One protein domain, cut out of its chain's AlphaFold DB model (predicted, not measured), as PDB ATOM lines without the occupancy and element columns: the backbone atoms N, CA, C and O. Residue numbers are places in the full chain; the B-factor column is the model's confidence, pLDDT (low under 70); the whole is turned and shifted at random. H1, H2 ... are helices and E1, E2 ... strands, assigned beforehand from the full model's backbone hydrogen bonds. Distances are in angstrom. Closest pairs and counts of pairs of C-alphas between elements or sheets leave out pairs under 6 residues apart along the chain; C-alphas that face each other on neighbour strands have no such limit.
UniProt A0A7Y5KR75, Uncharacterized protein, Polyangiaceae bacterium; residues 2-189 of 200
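AT A GLANCE: This is residues 2 to 189 of the 200 residues of an uncharacterized protein of Polyangiaceae bacterium (UniProt A0A7Y5KR75). H3 runs through the core of a cluster of crossed helices, with H1 and H9 on one side of it and H2 and H7 on the other. A part rich in loops holds the short helices H4, H5 and H6 and the lone strand E1; H4 comes closest to H7 at Arg 129, and H6 and E1 come closest to it at Cys 132, while H5 is apart from H7, and H8 bridges H7 and H9. The printed part has 188 residues with nine named helices and one named strand, in the order H1 H2 H3 H4 H5 E1 H6 H7 H8 H9; the class is mostly helix. It is compact, with a radius of gyration of the C-alphas of 15.9 A and spans of 47 by 46 by 29 A.

IN THESE COORDINATES: H1, residues 2 to 12, begins at C-alpha 2 (34.642, -42.026, -53.040) and is 15.6 A long. H2, residues 28 to 47, measures 28.5 A, and H3, residues 56 to 71, 22.1 A from C-alpha 56 (46.114, -40.886, -50.995). H4, residues 75 to 79, and H5, residues 91 to 95, are short. E1, residues 103 to 106, and H6, residues 122 to 127, come before H7, residues 129 to 146, of 25.6 A. H8, residues 157 to 161, precedes H9, residues 168 to 189, of 32.7 A, which ends at C-alpha 189 (39.672, -57.321, -54.843).

HOW THE PARTS SIT: H3 and H7 are the hubs, touching four helices each. H3 touches H1, at Met 9 and Val 64 with closest C-alphas 7.0 A apart, at a steep tilt of 39 degrees, the same way. Residues 42 to 47 of H2 touch H3, the closest C-alphas being those of Val 46 and Arg 56, 5.9 A. Residues 174 to 182 of H9 touch H3 at a steep tilt of 55 degrees, opposite ways, with the closest C-alphas, Leu 62 and Ala 178, 4.8 A apart. H3 and H7 only just touch, with 3 pairs of C-alphas within 8 A, and stand only just about perpendicular at 73 degrees. H6 and H7 touch only at the corner. H8 touches H7, with the closest C-alphas, Ser 143 and Val 158, 4.9 A apart, and H9. H4 touches H6, with C-alphas Val 79 and Phe 126 closest at 5.2 A; H5 touches no helix. E1 pairs with no named strand, but its residues 103 to 104 pair antiparallel with residues 97 to 98. Every O i to N i+4 pair is within hydrogen-bond range in H1 to H8; in H9, 14 of 18 are.

THE WHOLE: The two C-alphas farthest apart, Ala 87 and Glu 189, are 48.1 A apart. The printed part has no cut. The links H1 to H2, H4 to H5 and E1 to H6 are long. The mean pLDDT of the printed part is 93.1; residues 113 to 116 and 185 to 189 are under 70.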
ATOM      1  N   LYS A   2      35.917 -42.248 -53.774       97.25
ATOM      2  CA  LYS A   2      34.642 -42.026 -53.040       97.25
ATOM      3  C   LYS A   2      33.910 -43.322 -52.654       97.25
ATOM      4  O   LYS A   2      33.633 -43.534 -51.482       97.25
ATOM      5  N   ALA A   3      33.618 -44.189 -53.628       96.81
ATOM      6  CA  ALA A   3      32.904 -45.450 -53.380       96.81
ATOM      7  C   ALA A   3      33.657 -46.371 -52.403       96.81
ATOM      8  O   ALA A   3      33.052 -47.018 -51.554       96.81
ATOM      9  N   TRP A   4      34.988 -46.363 -52.490       96.75
ATOM     10  CA  TRP A   4      35.859 -47.091 -51.576       96.75
ATOM     11  C   TRP A   4      35.778 -46.536 -50.143       96.75
ATOM     12  O   TRP A   4      35.517 -47.297 -49.217       96.75
ATOM     13  N   ILE A   5      35.875 -45.213 -49.960       98.31
ATOM     14  CA  ILE A   5      35.698 -44.553 -48.652       98.31
ATOM     15  C   ILE A   5      34.318 -44.864 -48.063       98.31
ATOM     16  O   ILE A   5      34.219 -45.234 -46.895       98.31
ATOM     17  N   LEU A   6      33.258 -44.774 -48.871       98.00
ATOM     18  CA  LEU A   6      31.899 -45.111 -48.443       98.00
ATOM     19  C   LEU A   6      31.811 -46.553 -47.926       98.00
ATOM     20  O   LEU A   6      31.196 -46.796 -46.888       98.00
ATOM     21  N   ALA A   7      32.438 -47.510 -48.615       97.12
ATOM     22  CA  ALA A   7      32.456 -48.903 -48.181       97.12
ATOM     23  C   ALA A   7      33.146 -49.076 -46.814       97.12
ATOM     24  O   ALA A   7      32.658 -49.843 -45.982       97.12
ATOM     25  N   LEU A   8      34.231 -48.336 -46.549       97.75
ATOM     26  CA  LEU A   8      34.890 -48.324 -45.238       97.75
ATOM     27  C   LEU A   8      33.973 -47.750 -44.150       97.75
ATOM     28  O   LEU A   8      33.849 -48.335 -43.075       97.75
ATOM     29  N   MET A   9      33.299 -46.633 -44.435       97.94
ATOM     30  CA  MET A   9      32.365 -46.008 -43.497       97.94
ATOM     31  C   MET A   9      31.211 -46.949 -43.139       97.94
ATOM     32  O   MET A   9      30.923 -47.137 -41.960       97.94
ATOM     33  N   LEU A  10      30.600 -47.596 -44.135       96.81
ATOM     34  CA  LEU A  10      29.515 -48.561 -43.926       96.81
ATOM     35  C   LEU A  10      29.978 -49.816 -43.174       96.81
ATOM     36  O   LEU A  10      29.197 -50.402 -42.428       96.81
ATOM     37  N   HIS A  11      31.242 -50.224 -43.332       96.06
ATOM     38  CA  HIS A  11      31.818 -51.320 -42.554       96.06
ATOM     39  C   HIS A  11      31.957 -50.964 -41.068       96.06
ATOM     40  O   HIS A  11      31.601 -51.765 -40.205       96.06
ATOM     41  N   LEU A  12      32.476 -49.772 -40.763       96.75
ATOM     42  CA  LEU A  12      32.668 -49.307 -39.385       96.75
ATOM     43  C   LEU A  12      31.357 -48.963 -38.690       96.75
ATOM     44  O   LEU A  12      31.209 -49.151 -37.483       96.75
ATOM     45  N   SER A  13      30.421 -48.428 -39.462       95.81
ATOM     46  CA  SER A  13      29.251 -47.741 -38.960       95.81
ATOM     47  C   SER A  13      28.017 -48.140 -39.775       95.81
ATOM     48  O   SER A  13      27.519 -47.339 -40.564       95.81
ATOM     49  N   PRO A  14      27.514 -49.383 -39.643       94.12
ATOM     50  CA  PRO A  14      26.344 -49.813 -40.397       94.12
ATOM     51  C   PRO A  14      25.154 -48.889 -40.134       94.12
ATOM     52  O   PRO A  14      24.772 -48.639 -38.987       94.12
ATOM     53  N   GLN A  15      24.581 -48.373 -41.216       88.44
ATOM     54  CA  GLN A  15      23.532 -47.355 -41.212       88.44
ATOM     55  C   GLN A  15      22.266 -47.795 -40.457       88.44
ATOM     56  O   GLN A  15      21.526 -46.949 -39.980       88.44
ATOM     57  N   GLU A  16      22.023 -49.087 -40.269       89.50
ATOM     58  CA  GLU A  16      20.856 -49.629 -39.565       89.50
ATOM     59  C   GLU A  16      21.020 -49.622 -38.035       89.50
ATOM     60  O   GLU A  16      20.043 -49.776 -37.307       89.50
ATOM     61  N   ARG A  17      22.247 -49.461 -37.519       87.62
ATOM     62  CA  ARG A  17      22.549 -49.648 -36.086       87.62
ATOM     63  C   ARG A  17      22.429 -48.384 -35.242       87.62
ATOM     64  O   ARG A  17      22.376 -48.479 -34.016       87.62
ATOM     65  N   TRP A  18      22.410 -47.208 -35.862       85.31
ATOM     66  CA  TRP A  18      22.388 -45.947 -35.127       85.31
ATOM     67  C   TRP A  18      20.977 -45.517 -34.763       85.31
ATOM     68  O   TRP A  18      20.107 -45.368 -35.626       85.31
ATOM     69  N   LYS A  19      20.794 -45.243 -33.471       86.38
ATOM     70  CA  LYS A  19      19.636 -44.509 -32.969       86.38
ATOM     71  C   LYS A  19      19.813 -43.031 -33.295       86.38
ATOM     72  O   LYS A  19      20.903 -42.485 -33.120       86.38
ATOM     73  N   SER A  20      18.742 -42.400 -33.759       89.88
ATOM     74  CA  SER A  20      18.707 -40.953 -33.934       89.88
ATOM     75  C   SER A  20      18.789 -40.236 -32.590       89.88
ATOM     76  O   SER A  20      18.302 -40.736 -31.575       89.88
ATOM     77  N   LEU A  21      19.430 -39.071 -32.603       92.69
ATOM     78  CA  LEU A  21      19.457 -38.147 -31.475       92.69
ATOM     79  C   LEU A  21      18.359 -37.093 -31.673       92.69
ATOM     80  O   LEU A  21      18.078 -36.768 -32.829       92.69
ATOM     81  N   PRO A  22      17.777 -36.548 -30.589       94.50
ATOM     82  CA  PRO A  22      16.757 -35.508 -30.684       94.50
ATOM     83  C   PRO A  22      17.212 -34.321 -31.541       94.50
ATOM     84  O   PRO A  22      18.287 -33.768 -31.302       94.50
ATOM     85  N   GLY A  23      16.405 -33.943 -32.533       94.62
ATOM     86  CA  GLY A  23      16.691 -32.845 -33.466       94.62
ATOM     87  C   GLY A  23      17.666 -33.206 -34.594       94.62
ATOM     88  O   GLY A  23      17.974 -32.373 -35.446       94.62
ATOM     89  N   HIS A  24      18.154 -34.447 -34.620       95.88
ATOM     90  CA  HIS A  24      19.051 -34.978 -35.645       95.88
ATOM     91  C   HIS A  24      18.557 -36.334 -36.154       95.88
ATOM     92  O   HIS A  24      19.337 -37.251 -36.438       95.88
ATOM     93  N   GLU A  25      17.243 -36.471 -36.269       96.19
ATOM     94  CA  GLU A  25      16.590 -37.624 -36.852       96.19
ATOM     95  C   GLU A  25      16.977 -37.767 -38.323       96.19
ATOM     96  O   GLU A  25      17.161 -36.791 -39.055       96.19
ATOM     97  N   GLU A  26      17.177 -39.009 -38.744       96.12
ATOM     98  CA  GLU A  26      17.415 -39.358 -40.137       96.12
ATOM     99  C   GLU A  26      16.955 -40.797 -40.352       96.12
ATOM    100  O   GLU A  26      17.194 -41.685 -39.526       96.12
ATOM    101  N   THR A  27      16.300 -41.025 -41.478       96.06
ATOM    102  CA  THR A  27      16.024 -42.352 -42.011       96.06
ATOM    103  C   THR A  27      17.329 -43.042 -42.417       96.06
ATOM    104  O   THR A  27      18.376 -42.413 -42.594       96.06
ATOM    105  N   VAL A  28      17.276 -44.359 -42.623       96.06
ATOM    106  CA  VAL A  28      18.427 -45.122 -43.137       96.06
ATOM    107  C   VAL A  28      18.894 -44.585 -44.500       96.06
ATOM    108  O   VAL A  28      20.096 -44.487 -44.739       96.06
ATOM    109  N   GLY A  29      17.955 -44.186 -45.368       96.75
ATOM    110  CA  GLY A  29      18.260 -43.599 -46.676       96.75
ATOM    111  C   GLY A  29      18.968 -42.248 -46.570       96.75
ATOM    112  O   GLY A  29      19.996 -42.042 -47.213       96.75
ATOM    113  N   GLU A  30      18.487 -41.353 -45.704       97.38
ATOM    114  CA  GLU A  30      19.129 -40.053 -45.453       97.38
ATOM    115  C   GLU A  30      20.526 -40.215 -44.845       97.38
ATOM    116  O   GLU A  30      21.473 -39.559 -45.283       97.38
ATOM    117  N   ARG A  31      20.688 -41.150 -43.901       97.56
ATOM    118  CA  ARG A  31      21.991 -41.489 -43.316       97.56
ATOM    119  C   ARG A  31      22.972 -41.975 -44.373       97.56
ATOM    120  O   ARG A  31      24.127 -41.549 -44.384       97.56
ATOM    121  N   ARG A  32      22.513 -42.837 -45.285       97.50
ATOM    122  CA  ARG A  32      23.323 -43.316 -46.406       97.50
ATOM    123  C   ARG A  32      23.753 -42.169 -47.314       97.50
ATOM    124  O   ARG A  32      24.938 -42.048 -47.609       97.50
ATOM    125  N   ALA A  33      22.817 -41.312 -47.719       98.19
ATOM    126  CA  ALA A  33      23.110 -40.154 -48.560       98.19
ATOM    127  C   ALA A  33      24.115 -39.205 -47.885       98.19
ATOM    128  O   ALA A  33      25.054 -38.716 -48.519       98.19
ATOM    129  N   ARG A  34      23.990 -39.005 -46.567       98.12
ATOM    130  CA  ARG A  34      24.957 -38.240 -45.775       98.12
ATOM    131  C   ARG A  34      26.330 -38.907 -45.754       98.12
ATOM    132  O   ARG A  34      27.326 -38.222 -45.954       98.12
ATOM    133  N   TYR A  35      26.413 -40.226 -45.596       98.38
ATOM    134  CA  TYR A  35      27.687 -40.954 -45.677       98.38
ATOM    135  C   TYR A  35      28.327 -40.845 -47.061       98.38
ATOM    136  O   TYR A  35      29.538 -40.676 -47.165       98.38
ATOM    137  N   GLU A  36      27.532 -40.883 -48.129       98.56
ATOM    138  CA  GLU A  36      28.011 -40.660 -49.495       98.56
ATOM    139  C   GLU A  36      28.567 -39.245 -49.688       98.56
ATOM    140  O   GLU A  36      29.597 -39.079 -50.347       98.56
ATOM    141  N   SER A  37      27.915 -38.243 -49.095       98.56
ATOM    142  CA  SER A  37      28.380 -36.853 -49.070       98.56
ATOM    143  C   SER A  37      29.696 -36.718 -48.290       98.56
ATOM    144  O   SER A  37      30.676 -36.212 -48.834       98.56
ATOM    145  N   ILE A  38      29.779 -37.277 -47.077       98.62
ATOM    146  CA  ILE A  38      31.009 -37.298 -46.264       98.62
ATOM    147  C   ILE A  38      32.152 -37.982 -47.024       98.62
ATOM    148  O   ILE A  38      33.266 -37.464 -47.073       98.62
ATOM    149  N   ALA A  39      31.889 -39.127 -47.659       98.62
ATOM    150  CA  ALA A  39      32.890 -39.856 -48.429       98.62
ATOM    151  C   ALA A  39      33.423 -39.045 -49.623       98.62
ATOM    152  O   ALA A  39      34.604 -39.152 -49.963       98.62
ATOM    153  N   ALA A  40      32.570 -38.237 -50.262       98.69
ATOM    154  CA  ALA A  40      32.977 -37.336 -51.337       98.69
ATOM    155  C   ALA A  40      33.869 -36.198 -50.819       98.69
ATOM    156  O   ALA A  40      34.882 -35.885 -51.450       98.69
ATOM    157  N   ASP A  41      33.543 -35.629 -49.659       98.56
ATOM    158  CA  ASP A  41      34.355 -34.578 -49.047       98.56
ATOM    159  C   ASP A  41      35.717 -35.108 -48.600       98.56
ATOM    160  O   ASP A  41      36.729 -34.500 -48.939       98.56
ATOM    161  N   ILE A  42      35.786 -36.285 -47.964       98.50
ATOM    162  CA  ILE A  42      37.073 -36.919 -47.620       98.50
ATOM    163  C   ILE A  42      37.899 -37.167 -48.889       98.50
ATOM    164  O   ILE A  42      39.083 -36.832 -48.912       98.50
ATOM    165  N   ALA A  43      37.293 -37.715 -49.953       98.12
ATOM    166  CA  ALA A  43      37.983 -37.952 -51.226       98.12
ATOM    167  C   ALA A  43      38.564 -36.661 -51.822       98.12
ATOM    168  O   ALA A  43      39.684 -36.671 -52.335       98.12
ATOM    169  N   THR A  44      37.809 -35.565 -51.735       97.69
ATOM    170  CA  THR A  44      38.236 -34.237 -52.186       97.69
ATOM    171  C   THR A  44      39.407 -33.740 -51.337       97.69
ATOM    172  O   THR A  44      40.477 -33.463 -51.871       97.69
ATOM    173  N   THR A  45      39.269 -33.749 -50.008       96.38
ATOM    174  CA  THR A  45      40.294 -33.263 -49.073       96.38
ATOM    175  C   THR A  45      41.627 -34.009 -49.200       96.38
ATOM    176  O   THR A  45      42.691 -33.399 -49.088       96.38
ATOM    177  N   VAL A  46      41.626 -35.324 -49.445       96.44
ATOM    178  CA  VAL A  46      42.887 -36.065 -49.675       96.44
ATOM    179  C   VAL A  46      43.461 -35.859 -51.076       96.44
ATOM    180  O   VAL A  46      44.654 -36.075 -51.277       96.44
ATOM    181  N   GLY A  47      42.630 -35.474 -52.047       94.94
ATOM    182  CA  GLY A  47      43.051 -35.176 -53.416       94.94
ATOM    183  C   GLY A  47      43.716 -33.806 -53.561       94.94
ATOM    184  O   GLY A  47      44.557 -33.640 -54.444       94.94
ATOM    185  N   GLU A  48      43.365 -32.861 -52.692       90.94
ATOM    186  CA  GLU A  48      43.839 -31.475 -52.712       90.94
ATOM    187  C   GLU A  48      45.106 -31.260 -51.871       90.94
ATOM    188  O   GLU A  48      45.197 -31.706 -50.725       90.94
ATOM    189  N   GLY A  49      46.068 -30.507 -52.412       86.75
ATOM    190  CA  GLY A  49      47.292 -30.115 -51.709       86.75
ATOM    191  C   GLY A  49      48.177 -31.289 -51.274       86.75
ATOM    192  O   GLY A  49      48.078 -32.406 -51.782       86.75
ATOM    193  N   ASP A  50      49.059 -31.028 -50.311       89.06
ATOM    194  CA  ASP A  50      49.975 -32.046 -49.789       89.06
ATOM    195  C   ASP A  50      49.240 -33.113 -48.968       89.06
ATOM    196  O   ASP A  50      48.297 -32.802 -48.238       89.06
ATOM    197  N   GLY A  51      49.721 -34.355 -49.025       91.94
ATOM    198  CA  GLY A  51      49.274 -35.442 -48.148       91.94
ATOM    199  C   GLY A  51      49.692 -35.264 -46.681       91.94
ATOM    200  O   GLY A  51      50.393 -34.315 -46.319       91.94
ATOM    201  N   ILE A  52      49.256 -36.189 -45.825       93.19
ATOM    202  CA  ILE A  52      49.640 -36.237 -44.406       93.19
ATOM    203  C   ILE A  52      51.099 -36.685 -44.298       93.19
ATOM    204  O   ILE A  52      51.941 -35.921 -43.831       93.19
ATOM    205  N   ASP A  53      51.385 -37.906 -44.751       90.00
ATOM    206  CA  ASP A  53      52.742 -38.480 -44.849       90.00
ATOM    207  C   ASP A  53      52.746 -39.783 -45.679       90.00
ATOM    208  O   ASP A  53      53.617 -40.639 -45.535       90.00
ATOM    209  N   ARG A  54      51.679 -40.029 -46.455       87.44
ATOM    210  CA  ARG A  54      51.369 -41.339 -47.041       87.44
ATOM    211  C   ARG A  54      50.741 -41.182 -48.427       87.44
ATOM    212  O   ARG A  54      50.527 -40.070 -48.908       87.44
ATOM    213  N   ASN A  55      50.441 -42.299 -49.096       94.31
ATOM    214  CA  ASN A  55      49.679 -42.241 -50.344       94.31
ATOM    215  C   ASN A  55      48.204 -41.860 -50.085       94.31
ATOM    216  O   ASN A  55      47.691 -42.019 -48.978       94.31
ATOM    217  N   ARG A  56      47.491 -41.406 -51.125       95.50
ATOM    218  CA  ARG A  56      46.114 -40.886 -50.995       95.50
ATOM    219  C   ARG A  56      45.118 -41.869 -50.368       95.50
ATOM    220  O   ARG A  56      44.213 -41.431 -49.665       95.50
ATOM    221  N   HIS A  57      45.261 -43.174 -50.607       96.06
ATOM    222  CA  HIS A  57      44.383 -44.175 -49.992       96.06
ATOM    223  C   HIS A  57      44.680 -44.322 -48.500       96.06
ATOM    224  O   HIS A  57      43.757 -44.358 -47.691       96.06
ATOM    225  N   GLN A  58      45.958 -44.338 -48.121       96.50
ATOM    226  CA  GLN A  58      46.365 -44.389 -46.719       96.50
ATOM    227  C   GLN A  58      45.933 -43.129 -45.952       96.50
ATOM    228  O   GLN A  58      45.440 -43.242 -44.831       96.50
ATOM    229  N   ASP A  59      46.050 -41.949 -46.564       97.62
ATOM    230  CA  ASP A  59      45.562 -40.692 -45.987       97.62
ATOM    231  C   ASP A  59      44.036 -40.703 -45.811       97.62
ATOM    232  O   ASP A  59      43.525 -40.300 -44.764       97.62
ATOM    233  N   ALA A  60      43.297 -41.213 -46.800       98.00
ATOM    234  CA  ALA A  60      41.847 -41.359 -46.707       98.00
ATOM    235  C   ALA A  60      41.436 -42.357 -45.617       98.00
ATOM    236  O   ALA A  60      40.554 -42.045 -44.818       98.00
ATOM    237  N   ALA A  61      42.089 -43.519 -45.529       98.12
ATOM    238  CA  ALA A  61      41.843 -44.485 -44.459       98.12
ATOM    239  C   ALA A  61      42.119 -43.882 -43.075       98.12
ATOM    240  O   ALA A  61      41.352 -44.116 -42.142       98.12
ATOM    241  N   LEU A  62      43.176 -43.073 -42.944       98.19
ATOM    242  CA  LEU A  62      43.490 -42.381 -41.697       98.19
ATOM    243  C   LEU A  62      42.424 -41.342 -41.333       98.19
ATOM    244  O   LEU A  62      41.965 -41.337 -40.193       98.19
ATOM    245  N   LEU A  63      41.976 -40.509 -42.280       98.25
ATOM    246  CA  LEU A  63      40.893 -39.551 -42.027       98.25
ATOM    247  C   LEU A  63      39.577 -40.245 -41.657       98.25
ATOM    248  O   LEU A  63      38.902 -39.798 -40.731       98.25
ATOM    249  N   VAL A  64      39.229 -41.356 -42.314       98.62
ATOM    250  CA  VAL A  64      38.060 -42.182 -41.956       98.62
ATOM    251  C   VAL A  64      38.200 -42.741 -40.540       98.62
ATOM    252  O   VAL A  64      37.265 -42.648 -39.749       98.62
ATOM    253  N   ALA A  65      39.365 -43.294 -40.193       98.44
ATOM    254  CA  ALA A  65      39.617 -43.851 -38.866       98.44
ATOM    255  C   ALA A  65      39.508 -42.788 -37.766       98.44
ATOM    256  O   ALA A  65      38.881 -43.029 -36.735       98.44
ATOM    257  N   VAL A  66      40.091 -41.609 -37.997       98.38
ATOM    258  CA  VAL A  66      40.015 -40.467 -37.081       98.38
ATOM    259  C   VAL A  66      38.564 -40.030 -36.914       98.38
ATOM    260  O   VAL A  66      38.039 -40.106 -35.812       98.38
ATOM    261  N   THR A  67      37.882 -39.658 -37.994       98.25
ATOM    262  CA  THR A  67      36.496 -39.161 -37.927       98.25
ATOM    263  C   THR A  67      35.527 -40.174 -37.309       98.25
ATOM    264  O   THR A  67      34.642 -39.784 -36.547       98.25
ATOM    265  N   PHE A  68      35.717 -41.474 -37.547       98.19
ATOM    266  CA  PHE A  68      34.951 -42.519 -36.869       98.19
ATOM    267  C   PHE A  68      35.219 -42.560 -35.360       98.19
ATOM    268  O   PHE A  68      34.272 -42.596 -34.580       98.19
ATOM    269  N   LEU A  69      36.485 -42.559 -34.938       97.19
ATOM    270  CA  LEU A  69      36.840 -42.627 -33.517       97.19
ATOM    271  C   LEU A  69      36.453 -41.361 -32.749       97.19
ATOM    272  O   LEU A  69      36.153 -41.449 -31.563       97.19
ATOM    273  N   GLU A  70      36.442 -40.211 -33.419       96.69
ATOM    274  CA  GLU A  70      36.014 -38.946 -32.826       96.69
ATOM    275  C   GLU A  70      34.486 -38.850 -32.701       96.69
ATOM    276  O   GLU A  70      33.971 -38.312 -31.723       96.69
ATOM    277  N   SER A  71      33.738 -39.348 -33.689       95.88
ATOM    278  CA  SER A  71      32.341 -38.927 -33.862       95.88
ATOM    279  C   SER A  71      31.356 -40.038 -34.224       95.88
ATOM    280  O   SER A  71      30.146 -39.820 -34.203       95.88
ATOM    281  N   GLY A  72      31.841 -41.218 -34.615       96.19
ATOM    282  CA  GLY A  72      31.012 -42.297 -35.160       96.19
ATOM    283  C   GLY A  72      30.221 -41.902 -36.413       96.19
ATOM    284  O   GLY A  72      29.251 -42.574 -36.753       96.19
ATOM    285  N   PHE A  73      30.584 -40.798 -37.075       97.12
ATOM    286  CA  PHE A  73      29.811 -40.179 -38.157       97.12
ATOM    287  C   PHE A  73      28.384 -39.770 -37.756       97.12
ATOM    288  O   PHE A  73      27.468 -39.803 -38.590       97.12
ATOM    289  N   GLN A  74      28.156 -39.418 -36.487       95.88
ATOM    290  CA  GLN A  74      26.835 -38.982 -36.030       95.88
ATOM    291  C   GLN A  74      26.377 -37.711 -36.769       95.88
ATOM    292  O   GLN A  74      27.186 -36.935 -37.277       95.88
ATOM    293  N   LYS A  75      25.060 -37.527 -36.909       97.00
ATOM    294  CA  LYS A  75      24.501 -36.381 -37.642       97.00
ATOM    295  C   LYS A  75      24.687 -35.077 -36.868       97.00
ATOM    296  O   LYS A  75      25.061 -34.083 -37.471       97.00
ATOM    297  N   ASP A  76      24.492 -35.087 -35.554       96.31
ATOM    298  CA  ASP A  76      24.601 -33.898 -34.695       96.31
ATOM    299  C   ASP A  76      26.001 -33.277 -34.693       96.31
ATOM    300  O   ASP A  76      26.159 -32.062 -34.695       96.31
ATOM    301  N   VAL A  77      27.030 -34.113 -34.752       96.12
ATOM    302  CA  VAL A  77      28.427 -33.691 -34.897       96.12
ATOM    303  C   VAL A  77      28.786 -33.290 -36.324       96.12
ATOM    304  O   VAL A  77      29.729 -32.533 -36.490       96.12
ATOM    305  N   ASP A  78      28.063 -33.760 -37.344       97.12
ATOM    306  CA  ASP A  78      28.271 -33.366 -38.745       97.12
ATOM    307  C   ASP A  78      27.649 -31.996 -39.044       97.12
ATOM    308  O   ASP A  78      28.342 -31.098 -39.510       97.12
ATOM    309  N   VAL A  79      26.357 -31.824 -38.735       95.81
ATOM    310  CA  VAL A  79      25.593 -30.613 -39.094       95.81
ATOM    311  C   VAL A  79      25.539 -29.566 -37.986       95.81
ATOM    312  O   VAL A  79      25.301 -28.398 -38.272       95.81
ATOM    313  N   GLY A  80      25.767 -29.967 -36.736       93.44
ATOM    314  CA  GLY A  80      25.754 -29.071 -35.588       93.44
ATOM    315  C   GLY A  80      24.383 -28.474 -35.225       93.44
ATOM    316  O   GLY A  80      23.410 -28.603 -35.968       93.44
ATOM    317  N   PRO A  81      24.315 -27.792 -34.067       93.19
ATOM    318  CA  PRO A  81      25.221 -27.996 -32.939       93.19
ATOM    319  C   PRO A  81      25.093 -29.429 -32.392       93.19
ATOM    320  O   PRO A  81      24.034 -30.042 -32.464       93.19
ATOM    321  N   CYS A  82      26.181 -29.966 -31.835       93.50
ATOM    322  CA  CYS A  82      26.193 -31.305 -31.243       93.50
ATOM    323  C   CYS A  82      25.148 -31.432 -30.125       93.50
ATOM    324  O   CYS A  82      25.083 -30.586 -29.226       93.50
ATOM    325  N   TYR A  83      24.363 -32.509 -30.152       95.44
ATOM    326  CA  TYR A  83      23.297 -32.739 -29.189       95.44
ATOM    327  C   TYR A  83      23.882 -33.015 -27.802       95.44
ATOM    328  O   TYR A  83      24.743 -33.888 -27.613       95.44
ATOM    329  N   ARG A  84      23.370 -32.284 -26.807       94.88
ATOM    330  CA  ARG A  84      23.763 -32.396 -25.401       94.88
ATOM    331  C   ARG A  84      22.513 -32.622 -24.542       94.88
ATOM    332  O   ARG A  84      21.679 -31.727 -24.467       94.88
ATOM    333  N   PRO A  85      22.385 -33.777 -23.863       93.75
ATOM    334  CA  PRO A  85      21.213 -34.080 -23.039       93.75
ATOM    335  C   PRO A  85      21.114 -33.222 -21.768       93.75
ATOM    336  O   PRO A  85      20.058 -33.167 -21.150       93.75
ATOM    337  N   SER A  86      22.208 -32.577 -21.350       94.81
ATOM    338  CA  SER A  86      22.242 -31.686 -20.188       94.81
ATOM    339  C   SER A  86      23.412 -30.704 -20.271       94.81
ATOM    340  O   SER A  86      24.362 -30.909 -21.038       94.81
ATOM    341  N   ALA A  87      23.372 -29.657 -19.439       90.75
ATOM    342  CA  ALA A  87      24.448 -28.673 -19.314       90.75
ATOM    343  C   ALA A  87      25.786 -29.293 -18.865       90.75
ATOM    344  O   ALA A  87      26.842 -28.811 -19.279       90.75
ATOM    345  N   ASP A  88      25.749 -30.402 -18.121       93.62
ATOM    346  CA  ASP A  88      26.935 -31.121 -17.633       93.62
ATOM    347  C   ASP A  88      27.446 -32.200 -18.597       93.62
ATOM    348  O   ASP A  88      28.479 -32.833 -18.351       93.62
ATOM    349  N   SER A  89      26.749 -32.421 -19.718       94.12
ATOM    350  CA  SER A  89      27.141 -33.431 -20.695       94.12
ATOM    351  C   SER A  89      28.544 -33.164 -21.234       94.12
ATOM    352  O   SER A  89      28.826 -32.075 -21.745       94.12
ATOM    353  N   LYS A  90      29.398 -34.192 -21.179       93.94
ATOM    354  CA  LYS A  90      30.761 -34.184 -21.733       93.94
ATOM    355  C   LYS A  90      30.816 -34.425 -23.244       93.94
ATOM    356  O   LYS A  90      31.906 -34.370 -23.809       93.94
ATOM    357  N   ARG A  91      29.675 -34.668 -23.907       93.81
ATOM    358  CA  ARG A  91      29.626 -34.806 -25.373       93.81
ATOM    359  C   ARG A  91      30.245 -33.580 -26.040       93.81
ATOM    360  O   ARG A  91      30.038 -32.451 -25.590       93.81
ATOM    361  N   CYS A  92      31.010 -33.833 -27.097       93.38
ATOM    362  CA  CYS A  92      31.679 -32.807 -27.886       93.38
ATOM    363  C   CYS A  92      32.572 -31.874 -27.063       93.38
ATOM    364  O   CYS A  92      32.472 -30.655 -27.171       93.38
ATOM    365  N   ASP A  93      33.400 -32.456 -26.188       93.19
ATOM    366  CA  ASP A  93      34.251 -31.740 -25.224       93.19
ATOM    367  C   ASP A  93      33.462 -30.692 -24.421       93.19
ATOM    368  O   ASP A  93      33.819 -29.519 -24.331       93.19
ATOM    369  N   SER A  94      32.315 -31.103 -23.873       93.12
ATOM    370  CA  SER A  94      31.374 -30.205 -23.183       93.12
ATOM    371  C   SER A  94      30.886 -29.035 -24.058       93.12
ATOM    372  O   SER A  94      30.704 -27.919 -23.574       93.12
ATOM    373  N   GLY A  95      30.691 -29.288 -25.354       92.62
ATOM    374  CA  GLY A  95      30.307 -28.288 -26.353       92.62
ATOM    375  C   GLY A  95      31.462 -27.443 -26.902       92.62
ATOM    376  O   GLY A  95      31.201 -26.444 -27.560       92.62
ATOM    377  N   ARG A  96      32.725 -27.804 -26.641       93.44
ATOM    378  CA  ARG A  96      33.918 -27.085 -27.132       93.44
ATOM    379  C   ARG A  96      34.540 -27.704 -28.377       93.44
ATOM    380  O   ARG A  96      35.441 -27.103 -28.949       93.44
ATOM    381  N   ALA A  97      34.082 -28.870 -28.814       95.19
ATOM    382  CA  ALA A  97      34.495 -29.490 -30.067       95.19
ATOM    383  C   ALA A  97      33.396 -29.358 -31.128       95.19
ATOM    384  O   ALA A  97      32.208 -29.378 -30.807       95.19
ATOM    385  N   ALA A  98      33.795 -29.235 -32.390       95.75
ATOM    386  CA  ALA A  98      32.886 -29.163 -33.528       95.75
ATOM    387  C   ALA A  98      33.275 -30.157 -34.626       95.75
ATOM    388  O   ALA A  98      34.411 -30.634 -34.669       95.75
ATOM    389  N   CYS A  99      32.317 -30.418 -35.517       96.25
ATOM    390  CA  CYS A  99      32.422 -31.261 -36.704       96.25
ATOM    391  C   CYS A  99      32.785 -32.750 -36.462       96.25
ATOM    392  O   CYS A  99      33.025 -33.207 -35.340       96.25
ATOM    393  N   LEU A 100      32.851 -33.525 -37.551       97.38
ATOM    394  CA  LEU A 100      33.168 -34.964 -37.559       97.38
ATOM    395  C   LEU A 100      34.542 -35.319 -36.975       97.38
ATOM    396  O   LEU A 100      34.746 -36.440 -36.518       97.38
ATOM    397  N   ALA A 101      35.501 -34.394 -37.026       96.81
ATOM    398  CA  ALA A 101      36.843 -34.599 -36.485       96.81
ATOM    399  C   ALA A 101      37.000 -34.066 -35.050       96.81
ATOM    400  O   ALA A 101      38.108 -34.086 -34.526       96.81
ATOM    401  N   GLN A 102      35.913 -33.579 -34.430       96.12
ATOM    402  CA  GLN A 102      35.897 -33.042 -33.065       96.12
ATOM    403  C   GLN A 102      36.996 -31.996 -32.827       96.12
ATOM    404  O   GLN A 102      37.694 -31.999 -31.813       96.12
ATOM    405  N   ILE A 103      37.139 -31.068 -33.776       95.44
ATOM    406  CA  ILE A 103      38.132 -30.001 -33.693       95.44
ATOM    407  C   ILE A 103      37.779 -29.090 -32.522       95.44
ATOM    408  O   ILE A 103      36.679 -28.534 -32.451       95.44
ATOM    409  N   ARG A 104      38.728 -28.941 -31.597       93.62
ATOM    410  CA  ARG A 104      38.556 -28.132 -30.395       93.62
ATOM    411  C   ARG A 104      38.590 -26.643 -30.722       93.62
ATOM    412  O   ARG A 104      39.484 -26.157 -31.413       93.62
ATOM    413  N   ILE A 105      37.638 -25.923 -30.147       93.25
ATOM    414  CA  ILE A 105      37.490 -24.478 -30.221       93.25
ATOM    415  C   ILE A 105      37.915 -23.878 -28.888       93.25
ATOM    416  O   ILE A 105      37.426 -24.254 -27.820       93.25
ATOM    417  N   ARG A 106      38.858 -22.942 -28.958       88.81
ATOM    418  CA  ARG A 106      39.400 -22.210 -27.820       88.81
ATOM    419  C   ARG A 106      39.219 -20.724 -28.091       88.81
ATOM    420  O   ARG A 106      39.479 -20.266 -29.196       88.81
ATOM    421  N   ASP A 107      38.726 -19.987 -27.101       90.25
ATOM    422  CA  ASP A 107      38.504 -18.540 -27.221       90.25
ATOM    423  C   ASP A 107      37.635 -18.179 -28.451       90.25
ATOM    424  O   ASP A 107      37.850 -17.190 -29.146       90.25
ATOM    425  N   GLY A 108      36.652 -19.044 -28.746       91.75
ATOM    426  CA  GLY A 108      35.694 -18.894 -29.847       91.75
ATOM    427  C   GLY A 108      36.181 -19.347 -31.227       91.75
ATOM    428  O   GLY A 108      35.373 -19.373 -32.158       91.75
ATOM    429  N   ARG A 109      37.458 -19.730 -31.391       93.75
ATOM    430  CA  ARG A 109      38.026 -20.120 -32.693       93.75
ATOM    431  C   ARG A 109      38.933 -21.354 -32.631       93.75
ATOM    432  O   ARG A 109      39.355 -21.800 -31.567       93.75
ATOM    433  N   THR A 110      39.240 -21.940 -33.785       91.81
ATOM    434  CA  THR A 110      40.303 -22.949 -33.906       91.81
ATOM    435  C   THR A 110      41.663 -22.300 -33.649       91.81
ATOM    436  O   THR A 110      41.942 -21.246 -34.220       91.81
ATOM    437  N   SER A 111      42.527 -22.947 -32.863       85.44
ATOM    438  CA  SER A 111      43.890 -22.458 -32.586       85.44
ATOM    439  C   SER A 111      44.871 -22.645 -33.744       85.44
ATOM    440  O   SER A 111      45.972 -22.103 -33.721       85.44
ATOM    441  N   GLU A 112      44.516 -23.474 -34.726       80.69
ATOM    442  CA  GLU A 112      45.286 -23.577 -35.960       80.69
ATOM    443  C   GLU A 112      45.137 -22.247 -36.721       80.69
ATOM    444  O   GLU A 112      44.034 -21.704 -36.785       80.69
ATOM    445  N   HIS A 113      46.240 -21.702 -37.238       69.31
ATOM    446  CA  HIS A 113      46.279 -20.421 -37.968       69.31
ATOM    447  C   HIS A 113      47.172 -20.492 -39.216       69.31
ATOM    448  O   HIS A 113      47.606 -19.473 -39.753       69.31
ATOM    449  N   THR A 114      47.510 -21.695 -39.674       60.34
ATOM    450  CA  THR A 114      48.560 -21.887 -40.676       60.34
ATOM    451  C   THR A 114      47.959 -22.037 -42.072       60.34
ATOM    452  O   THR A 114      46.978 -22.747 -42.268       60.34
ATOM    453  N   HIS A 115      48.560 -21.374 -43.067       59.94
ATOM    454  CA  HIS A 115      48.195 -21.489 -44.492       59.94
ATOM    455  C   HIS A 115      46.731 -21.154 -44.834       59.94
ATOM    456  O   HIS A 115      46.133 -21.800 -45.690       59.94
ATOM    457  N   GLY A 116      46.138 -20.159 -44.166       67.94
ATOM    458  CA  GLY A 116      44.736 -19.777 -44.400       67.94
ATOM    459  C   GLY A 116      43.717 -20.801 -43.884       67.94
ATOM    460  O   GLY A 116      42.520 -20.648 -44.110       67.94
ATOM    461  N   ILE A 117      44.184 -21.828 -43.169       74.69
ATOM    462  CA  ILE A 117      43.366 -22.846 -42.520       74.69
ATOM    463  C   ILE A 117      43.368 -22.519 -41.029       74.69
ATOM    464  O   ILE A 117      44.350 -22.776 -40.329       74.69
ATOM    465  N   GLY A 118      42.292 -21.895 -40.547       81.31
ATOM    466  CA  GLY A 118      42.195 -21.557 -39.135       81.31
ATOM    467  C   GLY A 118      41.430 -20.289 -38.797       81.31
ATOM    468  O   GLY A 118      40.815 -19.667 -39.658       81.31
ATOM    469  N   GLY A 119      41.441 -19.924 -37.512       89.69
ATOM    470  CA  GLY A 119      40.589 -18.852 -36.985       89.69
ATOM    471  C   GLY A 119      39.087 -19.098 -37.182       89.69
ATOM    472  O   GLY A 119      38.307 -18.149 -37.126       89.69
ATOM    473  N   LEU A 120      38.686 -20.350 -37.423       93.25
ATOM    474  CA  LEU A 120      37.309 -20.719 -37.728       93.25
ATOM    475  C   LEU A 120      36.496 -20.864 -36.449       93.25
ATOM    476  O   LEU A 120      36.986 -21.385 -35.447       93.25
ATOM    477  N   THR A 121      35.248 -20.420 -36.490       95.19
ATOM    478  CA  THR A 121      34.276 -20.622 -35.413       95.19
ATOM    479  C   THR A 121      33.679 -22.035 -35.463       95.19
ATOM    480  O   THR A 121      33.897 -22.786 -36.414       95.19
ATOM    481  N   GLN A 122      32.889 -22.414 -34.452       95.00
ATOM    482  CA  GLN A 122      32.098 -23.653 -34.523       95.00
ATOM    483  C   GLN A 122      31.141 -23.653 -35.719       95.00
ATOM    484  O   GLN A 122      31.034 -24.656 -36.419       95.00
ATOM    485  N   GLU A 123      30.476 -22.522 -35.964       95.69
ATOM    486  CA  GLU A 123      29.527 -22.369 -37.066       95.69
ATOM    487  C   GLU A 123      30.207 -22.583 -38.422       95.69
ATOM    488  O   GLU A 123      29.689 -23.322 -39.256       95.69
ATOM    489  N   ASP A 124      31.408 -22.028 -38.614       95.75
ATOM    490  CA  ASP A 124      32.191 -22.237 -39.836       95.75
ATOM    491  C   ASP A 124      32.448 -23.720 -40.122       95.75
ATOM    492  O   ASP A 124      32.401 -24.144 -41.279       95.75
ATOM    493  N   LEU A 125      32.732 -24.503 -39.076       95.94
ATOM    494  CA  LEU A 125      33.041 -25.930 -39.188       95.94
ATOM    495  C   LEU A 125      31.802 -26.796 -39.420       95.94
ATOM    496  O   LEU A 125      31.910 -27.822 -40.088       95.94
ATOM    497  N   PHE A 126      30.648 -26.406 -38.873       95.88
ATOM    498  CA  PHE A 126      29.376 -27.094 -39.109       95.88
ATOM    499  C   PHE A 126      28.785 -26.764 -40.485       95.88
ATOM    500  O   PHE A 126      28.201 -27.626 -41.135       95.88
ATOM    501  N   LYS A 127      28.971 -25.527 -40.958       96.25
ATOM    502  CA  LYS A 127      28.475 -25.069 -42.261       96.25
ATOM    503  C   LYS A 127      29.251 -25.665 -43.435       96.25
ATOM    504  O   LYS A 127      28.678 -25.861 -44.504       96.25
ATOM    505  N   ASP A 128      30.544 -25.928 -43.252       95.69
ATOM    506  CA  ASP A 128      31.417 -26.450 -44.300       95.69
ATOM    507  C   ASP A 128      32.316 -27.577 -43.778       95.69
ATOM    508  O   ASP A 128      33.399 -27.368 -43.215       95.69
ATOM    509  N   ARG A 129      31.883 -28.813 -44.040       96.81
ATOM    510  CA  ARG A 129      32.613 -30.030 -43.681       96.81
ATOM    511  C   ARG A 129      34.021 -30.074 -44.274       96.81
ATOM    512  O   ARG A 129      34.923 -30.637 -43.649       96.81
ATOM    513  N   LYS A 130      34.262 -29.471 -45.443       95.69
ATOM    514  CA  LYS A 130      35.599 -29.475 -46.052       95.69
ATOM    515  C   LYS A 130      36.584 -28.667 -45.220       95.69
ATOM    516  O   LYS A 130      37.731 -29.091 -45.097       95.69
ATOM    517  N   LYS A 131      36.150 -27.584 -44.564       94.94
ATOM    518  CA  LYS A 131      36.993 -26.839 -43.611       94.94
ATOM    519  C   LYS A 131      37.385 -27.699 -42.411       94.94
ATOM    520  O   LYS A 131      38.556 -27.732 -42.037       94.94
ATOM    521  N   CYS A 132      36.429 -28.444 -41.855       95.31
ATOM    522  CA  CYS A 132      36.690 -29.412 -40.788       95.31
ATOM    523  C   CYS A 132      37.741 -30.454 -41.197       95.31
ATOM    524  O   CYS A 132      38.738 -30.651 -40.501       95.31
ATOM    525  N   LEU A 133      37.541 -31.100 -42.348       96.69
ATOM    526  CA  LEU A 133      38.442 -32.141 -42.841       96.69
ATOM    527  C   LEU A 133      39.817 -31.576 -43.221       96.69
ATOM    528  O   LEU A 133      40.828 -32.233 -42.974       96.69
ATOM    529  N   ALA A 134      39.881 -30.359 -43.766       94.94
ATOM    530  CA  ALA A 134      41.134 -29.677 -44.082       94.94
ATOM    531  C   ALA A 134      41.954 -29.371 -42.819       94.94
ATOM    532  O   ALA A 134      43.155 -29.648 -42.798       94.94
ATOM    533  N   ILE A 135      41.318 -28.883 -41.743       95.12
ATOM    534  CA  ILE A 135      41.988 -28.698 -40.445       95.12
ATOM    535  C   ILE A 135      42.457 -30.037 -39.888       95.12
ATOM    536  O   ILE A 135      43.619 -30.155 -39.503       95.12
ATOM    537  N   ALA A 136      41.600 -31.060 -39.889       95.81
ATOM    538  CA  ALA A 136      41.971 -32.384 -39.401       95.81
ATOM    539  C   ALA A 136      43.194 -32.931 -40.157       95.81
ATOM    540  O   ALA A 136      44.179 -33.333 -39.539       95.81
ATOM    541  N   LYS A 137      43.185 -32.862 -41.494       95.94
ATOM    542  CA  LYS A 137      44.316 -33.250 -42.348       95.94
ATOM    543  C   LYS A 137      45.581 -32.460 -42.006       95.94
ATOM    544  O   LYS A 137      46.655 -33.051 -41.889       95.94
ATOM    545  N   HIS A 138      45.465 -31.147 -41.815       94.69
ATOM    546  CA  HIS A 138      46.591 -30.300 -41.434       94.69
ATOM    547  C   HIS A 138      47.176 -30.693 -40.067       94.69
ATOM    548  O   HIS A 138      48.386 -30.887 -39.950       94.69
ATOM    549  N   MET A 139      46.330 -30.884 -39.054       94.69
ATOM    550  CA  MET A 139      46.747 -31.303 -37.711       94.69
ATOM    551  C   MET A 139      47.437 -32.670 -37.727       94.69
ATOM    552  O   MET A 139      48.464 -32.852 -37.071       94.69
ATOM    553  N   LEU A 140      46.920 -33.621 -38.510       96.00
ATOM    554  CA  LEU A 140      47.543 -34.932 -38.699       96.00
ATOM    555  C   LEU A 140      48.931 -34.793 -39.331       96.00
ATOM    556  O   LEU A 140      49.903 -35.324 -38.798       96.00
ATOM    557  N   ARG A 141      49.054 -34.018 -40.415       95.25
ATOM    558  CA  ARG A 141      50.340 -33.748 -41.078       95.25
ATOM    559  C   ARG A 141      51.346 -33.119 -40.114       95.25
ATOM    560  O   ARG A 141      52.502 -33.538 -40.059       95.25
ATOM    561  N   ARG A 142      50.910 -32.134 -39.324       94.19
ATOM    562  CA  ARG A 142      51.733 -31.494 -38.289       94.19
ATOM    563  C   ARG A 142      52.198 -32.510 -37.251       94.19
ATOM    564  O   ARG A 142      53.384 -32.537 -36.935       94.19
ATOM    565  N   SER A 143      51.301 -33.370 -36.770       95.69
ATOM    566  CA  SER A 143      51.633 -34.419 -35.802       95.69
ATOM    567  C   SER A 143      52.682 -35.394 -36.339       95.69
ATOM    568  O   SER A 143      53.692 -35.640 -35.677       95.69
ATOM    569  N   PHE A 144      52.497 -35.881 -37.570       96.44
ATOM    570  CA  PHE A 144      53.419 -36.827 -38.204       96.44
ATOM    571  C   PHE A 144      54.829 -36.258 -38.355       96.44
ATOM    572  O   PHE A 144      55.805 -36.996 -38.217       96.44
ATOM    573  N   ARG A 145      54.941 -34.953 -38.616       95.00
ATOM    574  CA  ARG A 145      56.225 -34.249 -38.714       95.00
ATOM    575  C   ARG A 145      56.846 -33.976 -37.352       95.00
ATOM    576  O   ARG A 145      58.042 -34.195 -37.184       95.00
ATOM    577  N   ALA A 146      56.047 -33.514 -36.391       95.75
ATOM    578  CA  ALA A 146      56.526 -33.137 -35.066       95.75
ATOM    579  C   ALA A 146      57.191 -34.317 -34.344       95.75
ATOM    580  O   ALA A 146      58.279 -34.159 -33.799       95.75
ATOM    581  N   CYS A 147      56.585 -35.505 -34.411       94.94
ATOM    582  CA  CYS A 147      57.079 -36.693 -33.709       94.94
ATOM    583  C   CYS A 147      57.834 -37.655 -34.631       94.94
ATOM    584  O   CYS A 147      57.885 -38.860 -34.389       94.94
ATOM    585  N   ALA A 148      58.418 -37.143 -35.723       94.88
ATOM    586  CA  ALA A 148      59.030 -37.993 -36.736       94.88
ATOM    587  C   ALA A 148      60.213 -38.824 -36.216       94.88
ATOM    588  O   ALA A 148      60.423 -39.953 -36.666       94.88
ATOM    589  N   LYS A 149      60.960 -38.265 -35.259       96.06
ATOM    590  CA  LYS A 149      62.163 -38.864 -34.665       96.06
ATOM    591  C   LYS A 149      61.857 -39.927 -33.602       96.06
ATOM    592  O   LYS A 149      62.729 -40.731 -33.301       96.06
ATOM    593  N   ASP A 150      60.622 -39.978 -33.104       94.69
ATOM    594  CA  ASP A 150      60.227 -40.829 -31.970       94.69
ATOM    595  C   ASP A 150      59.650 -42.191 -32.411       94.69
ATOM    596  O   ASP A 150      59.124 -42.959 -31.599       94.69
ATOM    597  N   GLY A 151      59.742 -42.488 -33.711       93.50
ATOM    598  CA  GLY A 151      59.283 -43.730 -34.330       93.50
ATOM    599  C   GLY A 151      57.864 -43.664 -34.919       93.50
ATOM    600  O   GLY A 151      57.157 -42.664 -34.779       93.50
ATOM    601  N   PRO A 152      57.431 -44.726 -35.623       92.06
ATOM    602  CA  PRO A 152      56.132 -44.769 -36.303       92.06
ATOM    603  C   PRO A 152      54.942 -44.678 -35.336       92.06
ATOM    604  O   PRO A 152      53.952 -44.015 -35.644       92.06
ATOM    605  N   ASP A 153      55.063 -45.263 -34.145       92.62
ATOM    606  CA  ASP A 153      54.009 -45.255 -33.124       92.62
ATOM    607  C   ASP A 153      53.736 -43.863 -32.544       92.62
ATOM    608  O   ASP A 153      52.636 -43.602 -32.064       92.62
ATOM    609  N   ALA A 154      54.727 -42.970 -32.594       95.50
ATOM    610  CA  ALA A 154      54.644 -41.630 -32.024       95.50
ATOM    611  C   ALA A 154      53.999 -40.607 -32.969       95.50
ATOM    612  O   ALA A 154      53.702 -39.482 -32.570       95.50
ATOM    613  N   ARG A 155      53.773 -40.965 -34.242       95.25
ATOM    614  CA  ARG A 155      53.354 -40.030 -35.305       95.25
ATOM    615  C   ARG A 155      52.023 -39.331 -35.024       95.25
ATOM    616  O   ARG A 155      51.749 -38.278 -35.595       95.25
ATOM    617  N   MET A 156      51.211 -39.892 -34.133       96.56
ATOM    618  CA  MET A 156      49.903 -39.367 -33.738       96.56
ATOM    619  C   MET A 156      49.874 -38.750 -32.331       96.56
ATOM    620  O   MET A 156      48.817 -38.274 -31.921       96.56
ATOM    621  N   ASP A 157      50.997 -38.729 -31.604       96.19
ATOM    622  CA  ASP A 157      51.057 -38.252 -30.213       96.19
ATOM    623  C   ASP A 157      50.589 -36.789 -30.111       96.19
ATOM    624  O   ASP A 157      49.731 -36.450 -29.296       96.19
ATOM    625  N   VAL A 158      51.075 -35.918 -31.005       95.62
ATOM    626  CA  VAL A 158      50.675 -34.501 -31.041       95.62
ATOM    627  C   VAL A 158      49.215 -34.317 -31.445       95.62
ATOM    628  O   VAL A 158      48.551 -33.461 -30.868       95.62
ATOM    629  N   TYR A 159      48.682 -35.104 -32.381       94.69
ATOM    630  CA  TYR A 159      47.252 -35.053 -32.703       94.69
ATOM    631  C   TYR A 159      46.398 -35.435 -31.484       94.69
ATOM    632  O   TYR A 159      45.400 -34.783 -31.195       94.69
ATOM    633  N   ALA A 160      46.804 -36.476 -30.751       94.12
ATOM    634  CA  ALA A 160      46.052 -37.010 -29.621       94.12
ATOM    635  C   ALA A 160      46.174 -36.171 -28.336       94.12
ATOM    636  O   ALA A 160      45.232 -36.133 -27.546       94.12
ATOM    637  N   SER A 161      47.324 -35.536 -28.093       93.12
ATOM    638  CA  SER A 161      47.637 -34.905 -26.801       93.12
ATOM    639  C   SER A 161      48.245 -33.503 -26.885       93.12
ATOM    640  O   SER A 161      48.380 -32.827 -25.866       93.12
ATOM    641  N   GLY A 162      48.644 -33.062 -28.078       92.44
ATOM    642  CA  GLY A 162      49.342 -31.797 -28.296       92.44
ATOM    643  C   GLY A 162      50.865 -31.851 -28.126       92.44
ATOM    644  O   GLY A 162      51.519 -30.855 -28.429       92.44
ATOM    645  N   ARG A 163      51.456 -32.974 -27.687       94.31
ATOM    646  CA  ARG A 163      52.917 -33.119 -27.521       94.31
ATOM    647  C   ARG A 163      53.408 -34.532 -27.833       94.31
ATOM    648  O   ARG A 163      52.689 -35.499 -27.608       94.31
ATOM    649  N   CYS A 164      54.643 -34.655 -28.316       96.69
ATOM    650  CA  CYS A 164      55.254 -35.965 -28.546       96.69
ATOM    651  C   CYS A 164      55.504 -36.703 -27.224       96.69
ATOM    652  O   CYS A 164      55.720 -36.078 -26.182       96.69
ATOM    653  N   GLY A 165      55.427 -38.035 -27.254       94.25
ATOM    654  CA  GLY A 165      55.581 -38.893 -26.079       94.25
ATOM    655  C   GLY A 165      54.324 -39.025 -25.212       94.25
ATOM    656  O   GLY A 165      54.350 -39.768 -24.234       94.25
ATOM    657  N   VAL A 166      53.219 -38.344 -25.545       95.44
ATOM    658  CA  VAL A 166      51.957 -38.391 -24.786       95.44
ATOM    659  C   VAL A 166      50.780 -38.672 -25.717       95.44
ATOM    660  O   VAL A 166      50.762 -38.233 -26.861       95.44
ATOM    661  N   GLY A 167      49.785 -39.427 -25.238       93.50
ATOM    662  CA  GLY A 167      48.644 -39.853 -26.061       93.50
ATOM    663  C   GLY A 167      48.977 -40.979 -27.045       93.50
ATOM    664  O   GLY A 167      48.277 -41.166 -28.039       93.50
ATOM    665  N   ARG A 168      50.061 -41.724 -26.789       94.81
ATOM    666  CA  ARG A 168      50.567 -42.773 -27.683       94.81
ATOM    667  C   ARG A 168      49.557 -43.877 -27.941       94.81
ATOM    668  O   ARG A 168      49.395 -44.320 -29.072       94.81
ATOM    669  N   GLU A 169      48.851 -44.313 -26.906       96.50
ATOM    670  CA  GLU A 169      47.871 -45.389 -27.043       96.50
ATOM    671  C   GLU A 169      46.637 -44.925 -27.832       96.50
ATOM    672  O   GLU A 169      46.126 -45.648 -28.689       96.50
ATOM    673  N   GLU A 170      46.197 -43.682 -27.640       95.38
ATOM    674  CA  GLU A 170      45.157 -43.035 -28.442       95.38
ATOM    675  C   GLU A 170      45.585 -42.873 -29.908       95.38
ATOM    676  O   GLU A 170      44.780 -43.101 -30.820       95.38
ATOM    677  N   GLY A 171      46.844 -42.507 -30.148       95.81
ATOM    678  CA  GLY A 171      47.432 -42.403 -31.480       95.81
ATOM    679  C   GLY A 171      47.504 -43.752 -32.195       95.81
ATOM    680  O   GLY A 171      47.008 -43.891 -33.317       95.81
ATOM    681  N   LYS A 172      48.019 -44.782 -31.517       96.62
ATOM    682  CA  LYS A 172      48.085 -46.163 -32.021       96.62
ATOM    683  C   LYS A 172      46.719 -46.718 -32.391       96.62
ATOM    684  O   LYS A 172      46.597 -47.360 -33.428       96.62
ATOM    685  N   LYS A 173      45.674 -46.459 -31.595       96.88
ATOM    686  CA  LYS A 173      44.299 -46.889 -31.922       96.88
ATOM    687  C   LYS A 173      43.856 -46.365 -33.293       96.88
ATOM    688  O   LYS A 173      43.290 -47.130 -34.073       96.88
ATOM    689  N   ARG A 174      44.153 -45.099 -33.606       96.94
ATOM    690  CA  ARG A 174      43.829 -44.466 -34.899       96.94
ATOM    691  C   ARG A 174      44.639 -45.076 -36.045       96.94
ATOM    692  O   ARG A 174      44.054 -45.441 -37.063       96.94
ATOM    693  N   LEU A 175      45.950 -45.251 -35.862       96.38
ATOM    694  CA  LEU A 175      46.827 -45.865 -36.871       96.38
ATOM    695  C   LEU A 175      46.443 -47.320 -37.159       96.38
ATOM    696  O   LEU A 175      46.222 -47.679 -38.313       96.38
ATOM    697  N   LYS A 176      46.260 -48.129 -36.113       97.12
ATOM    698  CA  LYS A 176      45.859 -49.536 -36.223       97.12
ATOM    699  C   LYS A 176      44.508 -49.691 -36.916       97.12
ATOM    700  O   LYS A 176      44.313 -50.622 -37.697       97.12
ATOM    701  N   LEU A 177      43.561 -48.790 -36.640       97.75
ATOM    702  CA  LEU A 177      42.284 -48.783 -37.344       97.75
ATOM    703  C   LEU A 177      42.476 -48.452 -38.828       97.75
ATOM    704  O   LEU A 177      41.949 -49.175 -39.667       97.75
ATOM    705  N   ALA A 178      43.260 -47.424 -39.158       96.88
ATOM    706  CA  ALA A 178      43.554 -47.060 -40.544       96.88
ATOM    707  C   ALA A 178      44.220 -48.214 -41.320       96.88
ATOM    708  O   ALA A 178      43.821 -48.520 -42.441       96.88
ATOM    709  N   GLU A 179      45.178 -48.911 -40.710       95.81
ATOM    710  CA  GLU A 179      45.837 -50.090 -41.291       95.81
ATOM    711  C   GLU A 179      44.857 -51.240 -41.533       95.81
ATOM    712  O   GLU A 179      44.840 -51.828 -42.615       95.81
ATOM    713  N   LYS A 180      43.976 -51.521 -40.564       96.56
ATOM    714  CA  LYS A 180      42.915 -52.522 -40.722       96.56
ATOM    715  C   LYS A 180      41.964 -52.170 -41.870       96.56
ATOM    716  O   LYS A 180      41.543 -53.052 -42.613       96.56
ATOM    717  N   LEU A 181      41.609 -50.896 -42.028       95.69
ATOM    718  CA  LEU A 181      40.760 -50.450 -43.136       95.69
ATOM    719  C   LEU A 181      41.436 -50.667 -44.492       95.69
ATOM    720  O   LEU A 181      40.777 -51.100 -45.436       95.69
ATOM    721  N   MET A 182      42.748 -50.435 -44.573       94.75
ATOM    722  CA  MET A 182      43.522 -50.706 -45.784       94.75
ATOM    723  C   MET A 182      43.540 -52.197 -46.138       94.75
ATOM    724  O   MET A 182      43.412 -52.533 -47.312       94.75
ATOM    725  N   SER A 183      43.642 -53.101 -45.157       90.75
ATOM    726  CA  SER A 183      43.651 -54.544 -45.441       90.75
ATOM    727  C   SER A 183      42.290 -55.077 -45.899       90.75
ATOM    728  O   SER A 183      42.233 -55.940 -46.768       90.75
ATOM    729  N   LEU A 184      41.186 -54.539 -45.367       84.50
ATOM    730  CA  LEU A 184      39.822 -54.943 -45.743       84.50
ATOM    731  C   LEU A 184      39.478 -54.643 -47.208       84.50
ATOM    732  O   LEU A 184      38.589 -55.274 -47.778       84.50
ATOM    733  N   ALA A 185      40.147 -53.653 -47.791       66.19
ATOM    734  CA  ALA A 185      39.976 -53.281 -49.185       66.19
ATOM    735  C   ALA A 185      40.649 -54.266 -50.144       66.19
ATOM    736  O   ALA A 185      40.084 -54.583 -51.184       66.19
ATOM    737  N   ILE A 186      41.830 -54.758 -49.764       59.78
ATOM    738  CA  ILE A 186      42.649 -55.652 -50.587       59.78
ATOM    739  C   ILE A 186      42.009 -57.042 -50.651       59.78
ATOM    740  O   ILE A 186      41.862 -57.597 -51.735       59.78
ATOM    741  N   ASP A 187      41.522 -57.555 -49.515       58.34
ATOM    742  CA  ASP A 187      40.927 -58.897 -49.433       58.34
ATOM    743  C   ASP A 187      39.641 -59.043 -50.292       58.34
ATOM    744  O   ASP A 187      39.243 -60.154 -50.641       58.34
ATOM    745  N   LYS A 188      38.975 -57.936 -50.666       52.12
ATOM    746  CA  LYS A 188      37.790 -57.961 -51.547       52.12
ATOM    747  C   LYS A 188      38.116 -57.932 -53.040       52.12
ATOM    748  O   LYS A 188      37.301 -58.417 -53.818       52.12
ATOM    749  N   GLU A 189      39.253 -57.363 -53.435       51.97
ATOM    750  CA  GLU A 189      39.672 -57.321 -54.843       51.97
ATOM    751  C   GLU A 189      40.388 -58.608 -55.269       51.97
ATOM    752  O   GLU A 189      40.267 -59.009 -56.422       51.97
TER     753      GLU A 189